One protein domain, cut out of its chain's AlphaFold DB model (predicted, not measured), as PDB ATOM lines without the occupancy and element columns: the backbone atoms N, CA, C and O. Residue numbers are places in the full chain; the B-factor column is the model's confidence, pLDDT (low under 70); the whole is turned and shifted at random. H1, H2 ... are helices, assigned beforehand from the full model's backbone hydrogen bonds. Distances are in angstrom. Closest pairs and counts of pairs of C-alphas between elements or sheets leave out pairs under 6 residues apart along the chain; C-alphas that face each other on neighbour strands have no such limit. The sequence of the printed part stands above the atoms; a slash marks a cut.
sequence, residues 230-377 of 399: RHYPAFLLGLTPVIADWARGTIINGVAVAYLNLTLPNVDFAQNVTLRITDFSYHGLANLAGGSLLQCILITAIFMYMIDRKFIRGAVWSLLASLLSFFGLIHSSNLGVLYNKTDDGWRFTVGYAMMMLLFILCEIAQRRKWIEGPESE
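AT A GLANCE: This is residues 230 to 377 of the 399 residues of the protein "Hypothetical protein" of Rotaria sp. Silwood2 (UniProt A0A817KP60). Four helices, H1, H4, H5 and H6, lie side by side, each running opposite ways to the one before, with H6 folded in near H4. H1 reaches past the others, and residues 260 to 266, of which 260 belongs to H1, stick out before the chain returns through short H2 to H3. The 148 printed residues have six named helices, H1 to H6, and no named strand: all helix, loose, radius of gyration of the C-alphas 19.0 A, spans 67 by 33 by 24 A.

HOW THE PARTS SIT: H1, residues 230 to 260, has a kink of 26 degrees near residue 242. Its residues 241 to 248 alone touch H3, residues 282 to 289, at a steep tilt of 52 degrees; the closest C-alphas, of Asp 245 and Ala 289, are 4.2 A apart. H1 touches H4, residues 292 to 307, at a shallow tilt of 24 degrees, closest at C-alphas 238 and 296, 4.6 A. H4 and H5, residues 311 to 326, form a hairpin, closest at C-alphas 302 and 314, 5.0 A. H5 and H6, residues 345 to 367, form another, closest at C-alphas 322 and 349, 4.2 A. H2, residues 269 to 272, touches no helix. Every O i to N i+4 pair is within hydrogen-bond range in H3, H5 and H6, 23 of 27 in H1 and 11 of 12 in H4; H2 is too short for one.

IN THESE COORDINATES: H1 begins at C-alpha 230 (107.284, 284.755, 315.949) and is 48.0 A long. H6, 33.1 A, ends at C-alpha 367 (128.564, 292.111, 320.778).

THE WHOLE: The printed part has no cut. The 18-residue link from H5 to H6 is long. The model's pLDDT is under 70 at residues 256 to 279 and 377.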
ATOM      1  N   ARG A 230     106.090 284.283 316.664       89.06
ATOM      2  CA  ARG A 230     107.284 284.755 315.949       89.06
ATOM      3  C   ARG A 230     107.983 283.662 315.135       89.06
ATOM      4  O   ARG A 230     108.651 283.985 314.160       89.06
ATOM      5  N   HIS A 231     107.829 282.387 315.495       91.94
ATOM      6  CA  HIS A 231     108.475 281.261 314.809       91.94
ATOM      7  C   HIS A 231     107.624 280.644 313.694       91.94
ATOM      8  O   HIS A 231     108.118 279.779 312.968       91.94
ATOM      9  N   TYR A 232     106.384 281.099 313.483       91.75
ATOM     10  CA  TYR A 232     105.529 280.593 312.400       91.75
ATOM     11  C   TYR A 232     106.193 280.658 311.010       91.75
ATOM     12  O   TYR A 232     106.082 279.684 310.262       91.75
ATOM     13  N   PRO A 233     106.945 281.721 310.645       93.44
ATOM     14  CA  PRO A 233     107.660 281.749 309.370       93.44
ATOM     15  C   PRO A 233     108.723 280.649 309.251       93.44
ATOM     16  O   PRO A 233     108.859 280.049 308.187       93.44
ATOM     17  N   ALA A 234     109.454 280.350 310.334       94.75
ATOM     18  CA  ALA A 234     110.461 279.289 310.341       94.75
ATOM     19  C   ALA A 234     109.821 277.908 310.161       94.75
ATOM     20  O   ALA A 234     110.325 277.104 309.380       94.75
ATOM     21  N   PHE A 235     108.684 277.667 310.818       93.12
ATOM     22  CA  PHE A 235     107.894 276.447 310.645       93.12
ATOM     23  C   PHE A 235     107.437 276.262 309.189       93.12
ATOM     24  O   PHE A 235     107.654 275.204 308.599       93.12
ATOM     25  N   LEU A 236     106.857 277.303 308.577       94.00
ATOM     26  CA  LEU A 236     106.383 277.245 307.190       94.00
ATOM     27  C   LEU A 236     107.529 277.001 306.201       94.00
ATOM     28  O   LEU A 236     107.409 276.156 305.314       94.00
ATOM     29  N   LEU A 237     108.662 277.689 306.375       94.12
ATOM     30  CA  LEU A 237     109.860 277.452 305.565       94.12
ATOM     31  C   LEU A 237     110.403 276.034 305.760       94.12
ATOM     32  O   LEU A 237     110.804 275.392 304.787       94.12
ATOM     33  N   GLY A 238     110.344 275.531 306.990       95.38
ATOM     34  CA  GLY A 238     110.694 274.171 307.370       95.38
ATOM     35  C   GLY A 238     109.927 273.091 306.619       95.38
ATOM     36  O   GLY A 238     110.506 272.053 306.329       95.38
ATOM     37  N   LEU A 239     108.668 273.322 306.237       94.31
ATOM     38  CA  LEU A 239     107.855 272.356 305.481       94.31
ATOM     39  C   LEU A 239     108.220 272.274 303.989       94.31
ATOM     40  O   LEU A 239     107.905 271.286 303.320       94.31
ATOM     41  N   THR A 240     108.909 273.288 303.462       94.25
ATOM     42  CA  THR A 240     109.216 273.419 302.029       94.25
ATOM     43  C   THR A 240     109.934 272.196 301.427       94.25
ATOM     44  O   THR A 240     109.517 271.757 300.352       94.25
ATOM     45  N   PRO A 241     110.958 271.587 302.066       95.38
ATOM     46  CA  PRO A 241     111.666 270.433 301.501       95.38
ATOM     47  C   PRO A 241     110.776 269.197 301.314       95.38
ATOM     48  O   PRO A 241     110.884 268.504 300.305       95.38
ATOM     49  N   VAL A 242     109.855 268.930 302.244       93.62
ATOM     50  CA  VAL A 242     108.918 267.795 302.137       93.62
ATOM     51  C   VAL A 242     107.864 268.043 301.059       93.62
ATOM     52  O   VAL A 242     107.513 267.123 300.321       93.62
ATOM     53  N   ILE A 243     107.403 269.288 300.897       92.81
ATOM     54  CA  ILE A 243     106.519 269.659 299.780       92.81
ATOM     55  C   ILE A 243     107.244 269.457 298.441       92.81
ATOM     56  O   ILE A 243     106.658 268.932 297.494       92.81
ATOM     57  N   ALA A 244     108.525 269.830 298.367       92.75
ATOM     58  CA  ALA A 244     109.349 269.635 297.178       92.75
ATOM     59  C   ALA A 244     109.536 268.150 296.829       92.75
ATOM     60  O   ALA A 244     109.443 267.778 295.660       92.75
ATOM     61  N   ASP A 245     109.747 267.303 297.835       92.56
ATOM     62  CA  ASP A 245     109.879 265.852 297.681       92.56
ATOM     63  C   ASP A 245     108.586 265.199 297.179       92.56
ATOM     64  O   ASP A 245     108.585 264.468 296.183       92.56
ATOM     65  N   TRP A 246     107.446 265.573 297.766       90.69
ATOM     66  CA  TRP A 246     106.135 265.150 297.274       90.69
ATOM     67  C   TRP A 246     105.874 265.603 295.826       90.69
ATOM     68  O   TRP A 246     105.429 264.804 294.991       90.69
ATOM     69  N   ALA A 247     106.180 266.861 295.497       89.69
ATOM     70  CA  ALA A 247     106.010 267.400 294.149       89.69
ATOM     71  C   ALA A 247     106.902 266.663 293.137       89.69
ATOM     72  O   ALA A 247     106.426 266.247 292.078       89.69
ATOM     73  N   ARG A 248     108.175 266.422 293.483       88.06
ATOM     74  CA  ARG A 248     109.117 265.643 292.669       88.06
ATOM     75  C   ARG A 248     108.568 264.241 292.393       88.06
ATOM     76  O   ARG A 248     108.562 263.817 291.238       88.06
ATOM     77  N   GLY A 249     108.096 263.537 293.424       84.88
ATOM     78  CA  GLY A 249     107.523 262.196 293.292       84.88
ATOM     79  C   GLY A 249     106.277 262.166 292.404       84.88
ATOM     80  O   GLY A 249     106.153 261.305 291.534       84.88
ATOM     81  N   THR A 250     105.385 263.147 292.562       84.50
ATOM     82  CA  THR A 250     104.158 263.270 291.755       84.50
ATOM     83  C   THR A 250     104.473 263.494 290.277       84.50
ATOM     84  O   THR A 250     103.881 262.837 289.419       84.50
ATOM     85  N   ILE A 251     105.449 264.354 289.969       83.25
ATOM     86  CA  ILE A 251     105.905 264.599 288.593       83.25
ATOM     87  C   ILE A 251     106.478 263.314 287.980       83.25
ATOM     88  O   ILE A 251     106.065 262.928 286.888       83.25
ATOM     89  N   ILE A 252     107.382 262.616 288.681       78.25
ATOM     90  CA  ILE A 252     107.990 261.368 288.182       78.25
ATOM     91  C   ILE A 252     106.916 260.310 287.905       78.25
ATOM     92  O   ILE A 252     106.915 259.698 286.837       78.25
ATOM     93  N   ASN A 253     105.989 260.107 288.844       75.56
ATOM     94  CA  ASN A 253     104.934 259.104 288.714       75.56
ATOM     95  C   ASN A 253     103.968 259.438 287.570       75.56
ATOM     96  O   ASN A 253     103.621 258.555 286.787       75.56
ATOM     97  N   GLY A 254     103.565 260.706 287.436       73.81
ATOM     98  CA  GLY A 254     102.698 261.156 286.345       73.81
ATOM     99  C   GLY A 254     103.336 260.941 284.972       73.81
ATOM    100  O   GLY A 254     102.691 260.423 284.060       73.81
ATOM    101  N   VAL A 255     104.629 261.252 284.849       71.12
ATOM    102  CA  VAL A 255     105.407 260.977 283.636       71.12
ATOM    103  C   VAL A 255     105.480 259.468 283.371       71.12
ATOM    104  O   VAL A 255     105.163 259.037 282.266       71.12
ATOM    105  N   ALA A 256     105.825 258.647 284.366       67.69
ATOM    106  CA  ALA A 256     105.927 257.194 284.208       67.69
ATOM    107  C   ALA A 256     104.620 256.555 283.697       67.69
ATOM    108  O   ALA A 256     104.650 255.721 282.791       67.69
ATOM    109  N   VAL A 257     103.470 256.985 284.228       67.12
ATOM    110  CA  VAL A 257     102.143 256.517 283.792       67.12
ATOM    111  C   VAL A 257     101.842 256.935 282.350       67.12
ATOM    112  O   VAL A 257     101.374 256.112 281.564       67.12
ATOM    113  N   ALA A 258     102.140 258.181 281.970       64.25
ATOM    114  CA  ALA A 258     101.952 258.649 280.595       64.25
ATOM    115  C   ALA A 258     102.796 257.843 279.590       64.25
ATOM    116  O   ALA A 258     102.313 257.509 278.509       64.25
ATOM    117  N   TYR A 259     104.028 257.475 279.962       60.44
ATOM    118  CA  TYR A 259     104.914 256.655 279.130       60.44
ATOM    119  C   TYR A 259     104.449 255.202 278.989       60.44
ATOM    120  O   TYR A 259     104.522 254.653 277.889       60.44
ATOM    121  N   LEU A 260     103.945 254.578 280.060       61.22
ATOM    122  CA  LEU A 260     103.422 253.208 280.003       61.22
ATOM    123  C   LEU A 260     102.282 253.075 278.977       61.22
ATOM    124  O   LEU A 260     102.171 252.056 278.300       61.22
ATOM    125  N   ASN A 261     101.495 254.137 278.806       59.28
ATOM    126  CA  ASN A 261     100.394 254.195 277.847       59.28
ATOM    127  C   ASN A 261     100.839 254.444 276.390       59.28
ATOM    128  O   ASN A 261     100.002 254.378 275.493       59.28
ATOM    129  N   LEU A 262     102.125 254.730 276.133       58.12
ATOM    130  CA  LEU A 262     102.634 255.130 274.811       58.12
ATOM    131  C   LEU A 262     103.487 254.072 274.087       58.12
ATOM    132  O   LEU A 262     103.898 254.324 272.957       58.12
ATOM    133  N   THR A 263     103.715 252.876 274.650       48.69
ATOM    134  CA  THR A 263     104.342 251.730 273.935       48.69
ATOM    135  C   THR A 263     105.593 252.092 273.114       48.69
ATOM    136  O   THR A 263     105.730 251.678 271.966       48.69
ATOM    137  N   LEU A 264     106.521 252.876 273.664       51.19
ATOM    138  CA  LEU A 264     107.819 253.099 273.018       51.19
ATOM    139  C   LEU A 264     108.856 252.161 273.650       51.19
ATOM    140  O   LEU A 264     109.343 252.451 274.746       51.19
ATOM    141  N   PRO A 265     109.197 251.028 273.007       45.31
ATOM    142  CA  PRO A 265     110.315 250.218 273.454       45.31
ATOM    143  C   PRO A 265     111.601 251.019 273.207       45.31
ATOM    144  O   PRO A 265     111.811 251.528 272.108       45.31
ATOM    145  N   ASN A 266     112.468 251.093 274.220       48.88
ATOM    146  CA  ASN A 266     113.863 251.566 274.143       48.88
ATOM    147  C   ASN A 266     114.161 253.054 274.418       48.88
ATOM    148  O   ASN A 266     115.143 253.572 273.890       48.88
ATOM    149  N   VAL A 267     113.411 253.741 275.286       50.69
ATOM    150  CA  VAL A 267     113.880 255.030 275.841       50.69
ATOM    151  C   VAL A 267     114.300 254.846 277.295       50.69
ATOM    152  O   VAL A 267     113.467 254.580 278.158       50.69
ATOM    153  N   ASP A 268     115.598 254.992 277.563       49.53
ATOM    154  CA  ASP A 268     116.154 254.941 278.917       49.53
ATOM    155  C   ASP A 268     115.634 256.145 279.736       49.53
ATOM    156  O   ASP A 268     115.870 257.311 279.396       49.53
ATOM    157  N   PHE A 269     114.831 255.854 280.765       52.22
ATOM    158  CA  PHE A 269     113.864 256.775 281.390       52.22
ATOM    159  C   PHE A 269     114.510 257.893 282.227       52.22
ATOM    160  O   PHE A 269     113.948 258.978 282.365       52.22
ATOM    161  N   ALA A 270     115.698 257.658 282.788       50.53
ATOM    162  CA  ALA A 270     116.222 258.501 283.864       50.53
ATOM    163  C   ALA A 270     116.884 259.810 283.395       50.53
ATOM    164  O   ALA A 270     116.875 260.797 284.132       50.53
ATOM    165  N   GLN A 271     117.458 259.846 282.187       46.91
ATOM    166  CA  GLN A 271     118.333 260.956 281.783       46.91
ATOM    167  C   GLN A 271     117.704 261.890 280.738       46.91
ATOM    168  O   GLN A 271     117.969 263.089 280.752       46.91
ATOM    169  N   ASN A 272     116.818 261.385 279.872       49.62
ATOM    170  CA  ASN A 272     116.391 262.119 278.673       49.62
ATOM    171  C   ASN A 272     115.113 262.963 278.837       49.62
ATOM    172  O   ASN A 272     114.918 263.914 278.080       49.62
ATOM    173  N   VAL A 273     114.247 262.658 279.811       53.06
ATOM    174  CA  VAL A 273     113.006 263.428 280.050       53.06
ATOM    175  C   VAL A 273     113.254 264.617 280.974       53.06
ATOM    176  O   VAL A 273     112.741 265.706 280.736       53.06
ATOM    177  N   THR A 274     114.120 264.443 281.971       53.22
ATOM    178  CA  THR A 274     114.543 265.485 282.916       53.22
ATOM    179  C   THR A 274     115.157 266.694 282.205       53.22
ATOM    180  O   THR A 274     114.944 267.830 282.613       53.22
ATOM    181  N   LEU A 275     115.858 266.449 281.091       51.34
ATOM    182  CA  LEU A 275     116.467 267.473 280.235       51.34
ATOM    183  C   LEU A 275     115.457 268.238 279.357       51.34
ATOM    184  O   LEU A 275     115.822 269.249 278.763       51.34
ATOM    185  N   ARG A 276     114.209 267.761 279.242       52.97
ATOM    186  CA  ARG A 276     113.157 268.351 278.392       52.97
ATOM    187  C   ARG A 276     112.108 269.152 279.167       52.97
ATOM    188  O   ARG A 276     111.245 269.756 278.540       52.97
ATOM    189  N   ILE A 277     112.176 269.185 280.500       61.00
ATOM    190  CA  ILE A 277     111.366 270.101 281.314       61.00
ATOM    191  C   ILE A 277     112.059 271.472 281.261       61.00
ATOM    192  O   ILE A 277     112.944 271.757 282.062       61.00
ATOM    193  N   THR A 278     111.727 272.286 280.256       54.62
ATOM    194  CA  THR A 278     112.422 273.556 279.970       54.62
ATOM    195  C   THR A 278     111.884 274.746 280.761       54.62
ATOM    196  O   THR A 278     112.638 275.673 281.039       54.62
ATOM    197  N   ASP A 279     110.613 274.706 281.166       59.84
ATOM    198  CA  ASP A 279     109.933 275.866 281.769       59.84
ATOM    199  C   ASP A 279     109.995 275.868 283.306       59.84
ATOM    200  O   ASP A 279     109.634 276.845 283.961       59.84
ATOM    201  N   PHE A 280     110.477 274.775 283.904       71.00
ATOM    202  CA  PHE A 280     110.591 274.599 285.347       71.00
ATOM    203  C   PHE A 280     111.935 273.960 285.699       71.00
ATOM    204  O   PHE A 280     112.303 272.928 285.139       71.00
ATOM    205  N   SER A 281     112.664 274.533 286.667       77.81
ATOM    206  CA  SER A 281     113.937 273.966 287.132       77.81
ATOM    207  C   SER A 281     113.698 272.717 287.980       77.81
ATOM    208  O   SER A 281     113.733 272.745 289.212       77.81
ATOM    209  N   TYR A 282     113.475 271.589 287.304       82.38
ATOM    210  CA  TYR A 282     113.341 270.287 287.951       82.38
ATOM    211  C   TYR A 282     114.577 269.945 288.783       82.38
ATOM    212  O   TYR A 282     114.462 269.364 289.852       82.38
ATOM    213  N   HIS A 283     115.760 270.351 288.328       83.19
ATOM    214  CA  HIS A 283     117.007 270.131 289.045       83.19
ATOM    215  C   HIS A 283     117.053 270.873 290.391       83.19
ATOM    216  O   HIS A 283     117.507 270.325 291.391       83.19
ATOM    217  N   GLY A 284     116.530 272.103 290.454       86.88
ATOM    218  CA  GLY A 284     116.381 272.827 291.718       86.88
ATOM    219  C   GLY A 284     115.399 272.133 292.663       86.88
ATOM    220  O   GLY A 284     115.706 271.947 293.839       86.88
ATOM    221  N   LEU A 285     114.255 271.679 292.138       89.50
ATOM    222  CA  LEU A 285     113.278 270.896 292.902       89.50
ATOM    223  C   LEU A 285     113.883 269.581 293.418       89.50
ATOM    224  O   LEU A 285     113.689 269.215 294.572       89.50
ATOM    225  N   ALA A 286     114.643 268.893 292.568       88.00
ATOM    226  CA  ALA A 286     115.316 267.642 292.877       88.00
ATOM    227  C   ALA A 286     116.326 267.803 294.017       88.00
ATOM    228  O   ALA A 286     116.348 266.963 294.916       88.00
ATOM    229  N   ASN A 287     117.095 268.893 294.004       91.25
ATOM    230  CA  ASN A 287     118.031 269.226 295.072       91.25
ATOM    231  C   ASN A 287     117.299 269.677 296.340       91.25
ATOM    232  O   ASN A 287     117.741 269.390 297.438       91.25
ATOM    233  N   LEU A 288     116.160 270.359 296.244       91.94
ATOM    234  CA  LEU A 288     115.390 270.747 297.428       91.94
ATOM    235  C   LEU A 288     114.695 269.552 298.109       91.94
ATOM    236  O   LEU A 288     114.468 269.584 299.315       91.94
ATOM    237  N   ALA A 289     114.373 268.513 297.334       92.12
ATOM    238  CA  ALA A 289     113.794 267.256 297.802       92.12
ATOM    239  C   ALA A 289     114.826 266.294 298.425       92.12
ATOM    240  O   ALA A 289     114.469 265.443 299.240       92.12
ATOM    241  N   GLY A 290     116.101 266.387 298.028       91.56
ATOM    242  CA  GLY A 290     117.153 265.476 298.483       91.56
ATOM    243  C   GLY A 290     117.374 265.565 299.994       91.56
ATOM    244  O   GLY A 290     117.851 266.581 300.490       91.56
ATOM    245  N   GLY A 291     117.039 264.504 300.733       92.56
ATOM    246  CA  GLY A 291     117.152 264.491 302.197       92.56
ATOM    247  C   GLY A 291     116.095 265.341 302.914       92.56
ATOM    248  O   GLY A 291     116.354 265.825 304.017       92.56
ATOM    249  N   SER A 292     114.918 265.519 302.299       94.75
ATOM    250  CA  SER A 292     113.822 266.402 302.728       94.75
ATOM    251  C   SER A 292     113.573 266.427 304.241       94.75
ATOM    252  O   SER A 292     113.599 267.497 304.838       94.75
ATOM    253  N   LEU A 293     113.414 265.268 304.888       94.31
ATOM    254  CA  LEU A 293     113.148 265.174 306.332       94.31
ATOM    255  C   LEU A 293     114.252 265.804 307.193       94.31
ATOM    256  O   LEU A 293     113.968 266.557 308.124       94.31
ATOM    257  N   LEU A 294     115.515 265.510 306.879       95.00
ATOM    258  CA  LEU A 294     116.658 266.063 307.604       95.00
ATOM    259  C   LEU A 294     116.792 267.562 307.321       95.00
ATOM    260  O   LEU A 294     117.048 268.354 308.225       95.00
ATOM    261  N   GLN A 295     116.549 267.959 306.075       95.38
ATOM    262  CA  GLN A 295     116.586 269.350 305.656       95.38
ATOM    263  C   GLN A 295     115.509 270.200 306.352       95.38
ATOM    264  O   GLN A 295     115.807 271.324 306.752       95.38
ATOM    265  N   CYS A 296     114.299 269.667 306.566       95.94
ATOM    266  CA  CYS A 296     113.239 270.333 307.330       95.94
ATOM    267  C   CYS A 296     113.723 270.730 308.725       95.94
ATOM    268  O   CYS A 296     113.559 271.880 309.127       95.94
ATOM    269  N   ILE A 297     114.363 269.802 309.439       96.06
ATOM    270  CA  ILE A 297     114.873 270.039 310.794       96.06
ATOM    271  C   ILE A 297     115.934 271.143 310.772       96.06
ATOM    272  O   ILE A 297     115.857 272.097 311.545       96.06
ATOM    273  N   LEU A 298     116.901 271.041 309.857       96.94
ATOM    274  CA  LEU A 298     118.027 271.973 309.775       96.94
ATOM    275  C   LEU A 298     117.581 273.390 309.408       96.94
ATOM    276  O   LEU A 298     117.973 274.344 310.075       96.94
ATOM    277  N   ILE A 299     116.753 273.533 308.367       96.25
ATOM    278  CA  ILE A 299     116.229 274.835 307.937       96.25
ATOM    279  C   ILE A 299     115.381 275.445 309.054       96.25
ATOM    280  O   ILE A 299     115.605 276.599 309.406       96.25
ATOM    281  N   THR A 300     114.471 274.677 309.662       96.50
ATOM    282  CA  THR A 300     113.641 275.178 310.770       96.50
ATOM    283  C   THR A 300     114.511 275.695 311.915       96.50
ATOM    284  O   THR A 300     114.336 276.834 312.340       96.50
ATOM    285  N   ALA A 301     115.509 274.920 312.354       96.00
ATOM    286  CA  ALA A 301     116.414 275.325 313.428       96.00
ATOM    287  C   ALA A 301     117.211 276.593 313.079       96.00
ATOM    288  O   ALA A 301     117.277 277.523 313.881       96.00
ATOM    289  N   ILE A 302     117.786 276.663 311.872       97.44
ATOM    290  CA  ILE A 302     118.540 277.836 311.403       97.44
ATOM    291  C   ILE A 302     117.663 279.094 311.437       97.44
ATOM    292  O   ILE A 302     118.085 280.120 311.972       97.44
ATOM    293  N   PHE A 303     116.441 279.016 310.903       96.50
ATOM    294  CA  PHE A 303     115.529 280.158 310.868       96.50
ATOM    295  C   PHE A 303     115.009 280.536 312.260       96.50
ATOM    296  O   PHE A 303     114.923 281.725 312.548       96.50
ATOM    297  N   MET A 304     114.729 279.574 313.145       94.69
ATOM    298  CA  MET A 304     114.350 279.870 314.534       94.69
ATOM    299  C   MET A 304     115.461 280.636 315.264       94.69
ATOM    300  O   MET A 304     115.211 281.715 315.793       94.69
ATOM    301  N   TYR A 305     116.714 280.167 315.203       95.19
ATOM    302  CA  TYR A 305     117.831 280.870 315.851       95.19
ATOM    303  C   TYR A 305     118.179 282.212 315.203       95.19
ATOM    304  O   TYR A 305     118.702 283.096 315.882       95.19
ATOM    305  N   MET A 306     117.885 282.378 313.912       95.38
ATOM    306  CA  MET A 306     117.973 283.675 313.246       95.38
ATOM    307  C   MET A 306     116.919 284.649 313.783       95.38
ATOM    308  O   MET A 306     117.260 285.791 314.080       95.38
ATOM    309  N   ILE A 307     115.668 284.197 313.937       94.50
ATOM    310  CA  ILE A 307     114.559 284.998 314.476       94.50
ATOM    311  C   ILE A 307     114.836 285.395 315.930       94.50
ATOM    312  O   ILE A 307     114.697 286.564 316.275       94.50
ATOM    313  N   ASP A 308     115.307 284.461 316.759       92.81
ATOM    314  CA  ASP A 308     115.631 284.734 318.166       92.81
ATOM    315  C   ASP A 308     116.958 285.488 318.352       92.81
ATOM    316  O   ASP A 308     117.364 285.760 319.482       92.81
ATOM    317  N   ARG A 309     117.673 285.804 317.263       94.69
ATOM    318  CA  ARG A 309     118.996 286.458 317.288       94.69
ATOM    319  C   ARG A 309     120.024 285.711 318.152       94.69
ATOM    320  O   ARG A 309     120.946 286.315 318.699       94.69
ATOM    321  N   LYS A 310     119.886 284.386 318.270       94.38
ATOM    322  CA  LYS A 310     120.817 283.481 318.970       94.38
ATOM    323  C   LYS A 310     121.866 282.977 317.959       94.38
ATOM    324  O   LYS A 310     121.940 281.786 317.646       94.38
ATOM    325  N   PHE A 311     122.669 283.896 317.412       95.62
ATOM    326  CA  PHE A 311     123.451 283.672 316.187       95.62
ATOM    327  C   PHE A 311     124.514 282.568 316.284       95.62
ATOM    328  O   PHE A 311     124.684 281.821 315.323       95.62
ATOM    329  N   ILE A 312     125.178 282.376 317.432       96.25
ATOM    330  CA  ILE A 312     126.115 281.245 317.611       96.25
ATOM    331  C   ILE A 312     125.426 279.895 317.394       96.25
ATOM    332  O   ILE A 312     125.984 279.018 316.733       96.25
ATOM    333  N   ARG A 313     124.199 279.721 317.905       95.75
ATOM    334  CA  ARG A 313     123.436 278.481 317.695       95.75
ATOM    335  C   ARG A 313     123.104 278.323 316.208       95.75
ATOM    336  O   ARG A 313     123.350 277.261 315.646       95.75
ATOM    337  N   GLY A 314     122.664 279.399 315.547       96.75
ATOM    338  CA  GLY A 314     122.437 279.421 314.095       96.75
ATOM    339  C   GLY A 314     123.681 279.055 313.270       96.75
ATOM    340  O   GLY A 314     123.582 278.303 312.297       96.75
ATOM    341  N   ALA A 315     124.868 279.506 313.688       97.81
ATOM    342  CA  ALA A 315     126.138 279.162 313.051       97.81
ATOM    343  C   ALA A 315     126.456 277.662 313.170       97.81
ATOM    344  O   ALA A 315     126.833 277.044 312.177       97.81
ATOM    345  N   VAL A 316     126.248 277.058 314.346       98.00
ATOM    346  CA  VAL A 316     126.457 275.613 314.561       98.00
ATOM    347  C   VAL A 316     125.528 274.781 313.675       98.00
ATOM    348  O   VAL A 316     125.983 273.844 313.017       98.00
ATOM    349  N   TRP A 317     124.247 275.143 313.592       97.88
ATOM    350  CA  TRP A 317     123.293 274.447 312.723       97.88
ATOM    351  C   TRP A 317     123.611 274.623 311.234       97.88
ATOM    352  O   TRP A 317     123.488 273.671 310.463       97.88
ATOM    353  N   SER A 318     124.099 275.799 310.834       97.94
ATOM    354  CA  SER A 318     124.568 276.044 309.464       97.94
ATOM    355  C   SER A 318     125.817 275.227 309.132       97.94
ATOM    356  O   SER A 318     125.911 274.658 308.049       97.94
ATOM    357  N   LEU A 319     126.757 275.098 310.071       98.00
ATOM    358  CA  LEU A 319     127.928 274.238 309.903       98.00
ATOM    359  C   LEU A 319     127.520 272.769 309.738       98.00
ATOM    360  O   LEU A 319     128.015 272.090 308.841       98.00
ATOM    361  N   LEU A 320     126.582 272.289 310.559       97.75
ATOM    362  CA  LEU A 320     126.057 270.932 310.436       97.75
ATOM    363  C   LEU A 320     125.400 270.712 309.065       97.75
ATOM    364  O   LEU A 320     125.706 269.729 308.394       97.75
ATOM    365  N   ALA A 321     124.563 271.646 308.603       97.06
ATOM    366  CA  ALA A 321     123.948 271.577 307.278       97.06
ATOM    367  C   ALA A 321     124.985 271.597 306.139       97.06
ATOM    368  O   ALA A 321     124.840 270.869 305.153       97.06
ATOM    369  N   SER A 322     126.068 272.365 306.294       96.94
ATOM    370  CA  SER A 322     127.191 272.385 305.352       96.94
ATOM    371  C   SER A 322     127.858 271.008 305.246       96.94
ATOM    372  O   SER A 322     127.992 270.476 304.145       96.94
ATOM    373  N   LEU A 323     128.178 270.376 306.380       95.88
ATOM    374  CA  LEU A 323     128.778 269.036 306.410       95.88
ATOM    375  C   LEU A 323     127.847 267.971 305.820       95.88
ATOM    376  O   LEU A 323     128.283 267.121 305.047       95.88
ATOM    377  N   LEU A 324     126.556 268.022 306.143       95.56
ATOM    378  CA  LEU A 324     125.575 267.070 305.618       95.56
ATOM    379  C   LEU A 324     125.370 267.227 304.104       95.56
ATOM    380  O   LEU A 324     125.219 266.224 303.407       95.56
ATOM    381  N   SER A 325     125.428 268.459 303.586       95.00
ATOM    382  CA  SER A 325     125.403 268.725 302.140       95.00
ATOM    383  C   SER A 325     126.645 268.171 301.440       95.00
ATOM    384  O   SER A 325     126.551 267.631 300.340       95.00
ATOM    385  N   PHE A 326     127.807 268.261 302.090       94.00
ATOM    386  CA  PHE A 326     129.078 267.784 301.542       94.00
ATOM    387  C   PHE A 326     129.100 266.266 301.343       94.00
ATOM    388  O   PHE A 326     129.635 265.782 300.345       94.00
ATOM    389  N   PHE A 327     128.479 265.525 302.267       93.94
ATOM    390  CA  PHE A 327     128.333 264.071 302.169       93.94
ATOM    391  C   PHE A 327     127.122 263.613 301.332       93.94
ATOM    392  O   PHE A 327     126.903 262.410 301.167       93.94
ATOM    393  N   GLY A 328     126.317 264.555 300.828       91.31
ATOM    394  CA  GLY A 328     125.112 264.263 300.050       91.31
ATOM    395  C   GLY A 328     123.925 263.746 300.861       91.31
ATOM    396  O   GLY A 328     122.988 263.206 300.282       91.31
ATOM    397  N   LEU A 329     123.940 263.899 302.191       93.69
ATOM    398  CA  LEU A 329     122.813 263.518 303.057       93.69
ATOM    399  C   LEU A 329     121.622 264.470 302.907       93.69
ATOM    400  O   LEU A 329     120.481 264.066 303.121       93.69
ATOM    401  N   ILE A 330     121.896 265.721 302.533       94.88
ATOM    402  CA  ILE A 330     120.901 266.697 302.085       94.88
ATOM    403  C   ILE A 330     121.329 267.275 300.735       94.88
ATOM    404  O   ILE A 330     122.512 267.286 300.397       94.88
ATOM    405  N   HIS A 331     120.363 267.763 299.968       92.44
ATOM    406  CA  HIS A 331     120.550 268.406 298.671       92.44
ATOM    407  C   HIS A 331     121.175 267.588 297.536       92.44
ATOM    408  O   HIS A 331     121.567 268.149 296.511       92.44
ATOM    409  N   SER A 332     121.238 266.266 297.672       89.38
ATOM    410  CA  SER A 332     121.717 265.377 296.617       89.38
ATOM    411  C   SER A 332     120.911 264.084 296.558       89.38
ATOM    412  O   SER A 332     120.266 263.684 297.525       89.38
ATOM    413  N   SER A 333     120.950 263.427 295.398       82.00
ATOM    414  CA  SER A 333     120.452 262.061 295.208       82.00
ATOM    415  C   SER A 333     121.499 260.992 295.515       82.00
ATOM    416  O   SER A 333     121.147 259.820 295.617       82.00
ATOM    417  N   ASN A 334     122.772 261.378 295.622       83.88
ATOM    418  CA  ASN A 334     123.891 260.460 295.770       83.88
ATOM    419  C   ASN A 334     124.597 260.710 297.102       83.88
ATOM    420  O   ASN A 334     124.845 261.852 297.477       83.88
ATOM    421  N   LEU A 335     124.969 259.625 297.777       88.50
ATOM    422  CA  LEU A 335     125.810 259.676 298.969       88.50
ATOM    423  C   LEU A 335     127.278 259.568 298.565       88.50
ATOM    424  O   LEU A 335     127.643 258.725 297.744       88.50
ATOM    425  N   GLY A 336     128.128 260.392 299.166       88.38
ATOM    426  CA  GLY A 336     129.562 260.381 298.899       88.38
ATOM    427  C   GLY A 336     130.208 261.722 299.200       88.38
ATOM    428  O   GLY A 336     129.559 262.644 299.671       88.38
ATOM    429  N   VAL A 337     131.504 261.841 298.928       89.12
ATOM    430  CA  VAL A 337     132.212 263.120 299.053       89.12
ATOM    431  C   VAL A 337     131.957 263.926 297.780       89.12
ATOM    432  O   VAL A 337     132.590 263.680 296.753       89.12
ATOM    433  N   LEU A 338     131.004 264.855 297.834       86.50
ATOM    434  CA  LEU A 338     130.483 265.562 296.663       86.50
ATOM    435  C   LEU A 338     131.269 266.846 296.380       86.50
ATOM    436  O   LEU A 338     130.787 267.939 296.675       86.50
ATOM    437  N   TYR A 339     132.481 266.728 295.832       83.12
ATOM    438  CA  TYR A 339     133.358 267.870 295.518       83.12
ATOM    439  C   TYR A 339     133.528 268.146 294.016       83.12
ATOM    440  O   TYR A 339     134.133 269.156 293.647       83.12
ATOM    441  N   ASN A 340     133.029 267.276 293.134       83.38
ATOM    442  CA  ASN A 340     133.212 267.466 291.698       83.38
ATOM    443  C   ASN A 340     132.264 268.540 291.159       83.38
ATOM    444  O   ASN A 340     131.169 268.759 291.668       83.38
ATOM    445  N   LYS A 341     132.646 269.175 290.043       79.44
ATOM    446  CA  LYS A 341     131.830 270.215 289.386       79.44
ATOM    447  C   LYS A 341     130.437 269.719 288.968       79.44
ATOM    448  O   LYS A 341     129.507 270.523 288.878       79.44
ATOM    449  N   THR A 342     130.327 268.424 288.686       79.19
ATOM    450  CA  THR A 342     129.094 267.726 288.303       79.19
ATOM    451  C   THR A 342     128.191 267.397 289.484       79.19
ATOM    452  O   THR A 342     127.031 267.081 289.258       79.19
ATOM    453  N   ASP A 343     128.706 267.466 290.712       83.06
ATOM    454  CA  ASP A 343     127.947 267.126 291.907       83.06
ATOM    455  C   ASP A 343     127.145 268.335 292.402       83.06
ATOM    456  O   ASP A 343     127.540 269.495 292.235       83.06
ATOM    457  N   ASP A 344     126.030 268.053 293.069       80.69
ATOM    458  CA  ASP A 344     125.161 269.074 293.653       80.69
ATOM    459  C   ASP A 344     125.622 269.545 295.035       80.69
ATOM    460  O   ASP A 344     125.521 270.731 295.358       80.69
ATOM    461  N   GLY A 345     126.179 268.632 295.840       82.81
ATOM    462  CA  GLY A 345     126.431 268.839 297.270       82.81
ATOM    463  C   GLY A 345     127.382 269.991 297.600       82.81
ATOM    464  O   GLY A 345     127.127 270.749 298.542       82.81
ATOM    465  N   TRP A 346     128.447 270.201 296.814       87.19
ATOM    466  CA  TRP A 346     129.427 271.259 297.101       87.19
ATOM    467  C   TRP A 346     128.816 272.665 297.066       87.19
ATOM    468  O   TRP A 346     129.215 273.525 297.850       87.19
ATOM    469  N   ARG A 347     127.819 272.915 296.204       91.25
ATOM    470  CA  ARG A 347     127.181 274.238 296.082       91.25
ATOM    471  C   ARG A 347     126.437 274.605 297.363       91.25
ATOM    472  O   ARG A 347     126.576 275.718 297.867       91.25
ATOM    473  N   PHE A 348     125.700 273.646 297.917       93.75
ATOM    474  CA  PHE A 348     124.976 273.814 299.178       93.75
ATOM    475  C   PHE A 348     125.923 273.835 300.377       93.75
ATOM    476  O   PHE A 348     125.728 274.633 301.290       93.75
ATOM    477  N   THR A 349     127.005 273.053 300.331       95.25
ATOM    478  CA  THR A 349     128.089 273.106 301.326       95.25
ATOM    479  C   THR A 349     128.627 274.530 301.460       95.25
ATOM    480  O   THR A 349     128.683 275.065 302.568       95.25
ATOM    481  N   VAL A 350     128.957 275.167 300.330       95.06
ATOM    482  CA  VAL A 350     129.424 276.559 300.288       95.06
ATOM    483  C   VAL A 350     128.333 277.519 300.762       95.06
ATOM    484  O   VAL A 350     128.618 278.390 301.578       95.06
ATOM    485  N   GLY A 351     127.082 277.343 300.324       95.81
ATOM    486  CA  GLY A 351     125.962 278.188 300.750       95.81
ATOM    487  C   GLY A 351     125.753 278.194 302.269       95.81
ATOM    488  O   GLY A 351     125.676 279.256 302.886       95.81
ATOM    489  N   TYR A 352     125.746 277.020 302.900       97.31
ATOM    490  CA  TYR A 352     125.626 276.907 304.353       97.31
ATOM    491  C   TYR A 352     126.883 277.370 305.100       97.31
ATOM    492  O   TYR A 352     126.769 277.945 306.180       97.31
ATOM    493  N   ALA A 353     128.076 277.200 304.523       97.56
ATOM    494  CA  ALA A 353     129.301 277.767 305.089       97.56
ATOM    495  C   ALA A 353     129.276 279.306 305.064       97.56
ATOM    496  O   ALA A 353     129.654 279.950 306.042       97.56
ATOM    497  N   MET A 354     128.766 279.914 303.988       97.88
ATOM    498  CA  MET A 354     128.536 281.361 303.921       97.88
ATOM    499  C   MET A 354     127.494 281.814 304.949       97.88
ATOM    500  O   MET A 354     127.689 282.842 305.593       97.88
ATOM    501  N   MET A 355     126.431 281.031 305.158       97.06
ATOM    502  CA  MET A 355     125.434 281.299 306.199       97.06
ATOM    503  C   MET A 355     126.044 281.242 307.609       97.06
ATOM    504  O   MET A 355     125.795 282.120 308.431       97.06
ATOM    505  N   MET A 356     126.908 280.258 307.880       98.06
ATOM    506  CA  MET A 356     127.667 280.178 309.133       98.06
ATOM    507  C   MET A 356     128.511 281.442 309.349       98.06
ATOM    508  O   MET A 356     128.483 282.021 310.433       98.06
ATOM    509  N   LEU A 357     129.238 281.891 308.319       97.88
ATOM    510  CA  LEU A 357     130.033 283.119 308.390       97.88
ATOM    511  C   LEU A 357     129.156 284.348 308.647       97.88
ATOM    512  O   LEU A 357     129.516 285.180 309.477       97.88
ATOM    513  N   LEU A 358     127.998 284.443 307.991       97.31
ATOM    514  CA  LEU A 358     127.041 285.522 308.222       97.31
ATOM    515  C   LEU A 358     126.586 285.559 309.686       97.31
ATOM    516  O   LEU A 358     126.627 286.618 310.303       97.31
ATOM    517  N   PHE A 359     126.235 284.415 310.275       97.88
ATOM    518  CA  PHE A 359     125.854 284.360 311.686       97.88
ATOM    519  C   PHE A 359     126.989 284.752 312.633       97.88
ATOM    520  O   PHE A 359     126.749 285.461 313.607       97.88
ATOM    521  N   ILE A 360     128.229 284.363 312.333       97.62
ATOM    522  CA  ILE A 360     129.396 284.804 313.110       97.62
ATOM    523  C   ILE A 360     129.565 286.331 313.014       97.62
ATOM    524  O   ILE A 360     129.844 286.985 314.018       97.62
ATOM    525  N   LEU A 361     129.362 286.923 311.834       97.38
ATOM    526  CA  LEU A 361     129.400 288.378 311.663       97.38
ATOM    527  C   LEU A 361     128.268 289.074 312.432       97.38
ATOM    528  O   LEU A 361     128.518 290.091 313.080       97.38
ATOM    529  N   CYS A 362     127.056 288.516 312.414       96.00
ATOM    530  CA  CYS A 362     125.921 289.014 313.193       96.00
ATOM    531  C   CYS A 362     126.185 288.942 314.702       96.00
ATOM    532  O   CYS A 362     125.917 289.911 315.403       96.00
ATOM    533  N   GLU A 363     126.789 287.861 315.197       95.56
ATOM    534  CA  GLU A 363     127.218 287.741 316.596       95.56
ATOM    535  C   GLU A 363     128.234 288.836 316.968       95.56
ATOM    536  O   GLU A 363     128.124 289.476 318.013       95.56
ATOM    537  N   ILE A 364     129.227 289.095 316.110       96.44
ATOM    538  CA  ILE A 364     130.213 290.161 316.348       96.44
ATOM    539  C   ILE A 364     129.528 291.534 316.372       96.44
ATOM    540  O   ILE A 364     129.821 292.355 317.244       96.44
ATOM    541  N   ALA A 365     128.606 291.784 315.440       95.56
ATOM    542  CA  ALA A 365     127.823 293.015 315.390       95.56
ATOM    543  C   ALA A 365     126.936 293.178 316.639       95.56
ATOM    544  O   ALA A 365     126.868 294.269 317.207       95.56
ATOM    545  N   GLN A 366     126.339 292.092 317.128       94.88
ATOM    546  CA  GLN A 366     125.543 292.065 318.353       94.88
ATOM    547  C   GLN A 366     126.397 292.369 319.592       94.88
ATOM    548  O   GLN A 366     126.030 293.214 320.406       94.88
ATOM    549  N   ARG A 367     127.605 291.794 319.698       93.44
ATOM    550  CA  ARG A 367     128.564 292.111 320.778       93.44
ATOM    551  C   ARG A 367     129.033 293.565 320.754       93.44
ATOM    552  O   ARG A 367     129.299 294.147 321.803       93.44
ATOM    553  N   ARG A 368     129.112 294.164 319.562       95.56
ATOM    554  CA  ARG A 368     129.389 295.598 319.357       95.56
ATOM    555  C   ARG A 368     128.160 296.493 319.551       95.56
ATOM    556  O   ARG A 368     128.283 297.704 319.390       95.56
ATOM    557  N   LYS A 369     127.008 295.918 319.922       92.44
ATOM    558  CA  LYS A 369     125.716 296.597 320.117       92.44
ATOM    559  C   LYS A 369     125.175 297.289 318.859       92.44
ATOM    560  O   LYS A 369     124.465 298.282 318.958       92.44
ATOM    561  N   TRP A 370     125.514 296.780 317.676       93.44
ATOM    562  CA  TRP A 370     124.912 297.221 316.409       93.44
ATOM    563  C   TRP A 370     123.578 296.525 316.126       93.44
ATOM    564  O   TRP A 370     122.790 297.010 315.323       93.44
ATOM    565  N   ILE A 371     123.347 295.380 316.771       91.88
ATOM    566  CA  ILE A 371     122.132 294.573 316.673       91.88
ATOM    567  C   ILE A 371     121.598 294.375 318.093       91.88
ATOM    568  O   ILE A 371     122.381 294.279 319.043       91.88
ATOM    569  N   GLU A 372     120.275 294.317 318.228       90.88
ATOM    570  CA  GLU A 372     119.597 293.978 319.479       90.88
ATOM    571  C   GLU A 372     120.058 292.622 320.039       90.88
ATOM    572  O   GLU A 372     120.519 291.734 319.311       90.88
ATOM    573  N   GLY A 373     119.938 292.470 321.358       89.38
ATOM    574  CA  GLY A 373     120.298 291.244 322.063       89.38
ATOM    575  C   GLY A 373     119.459 290.027 321.645       89.38
ATOM    576  O   GLY A 373     118.471 290.162 320.917       89.38
ATOM    577  N   PRO A 374     119.869 288.821 322.073       90.00
ATOM    578  CA  PRO A 374     119.086 287.620 321.849       90.00
ATOM    579  C   PRO A 374     117.731 287.763 322.536       90.00
ATOM    580  O   PRO A 374     117.624 288.333 323.620       90.00
ATOM    581  N   GLU A 375     116.706 287.237 321.890       84.44
ATOM    582  CA  GLU A 375     115.364 287.216 322.442       84.44
ATOM    583  C   GLU A 375     115.300 286.213 323.605       84.44
ATOM    584  O   GLU A 375     115.710 285.055 323.452       84.44
ATOM    585  N   SER A 376     114.815 286.644 324.772       70.31
ATOM    586  CA  SER A 376     114.595 285.758 325.917       70.31
ATOM    587  C   SER A 376     113.304 284.957 325.720       70.31
ATOM    588  O   SER A 376     112.254 285.491 325.355       70.31
ATOM    589  N   GLU A 377     113.383 283.640 325.902       64.88
ATOM    590  CA  GLU A 377     112.200 282.777 325.971       64.88
ATOM    591  C   GLU A 377     111.668 282.742 327.406       64.88
ATOM    592  O   GLU A 377     112.465 282.862 328.333       64.88
TER     593      GLU A 377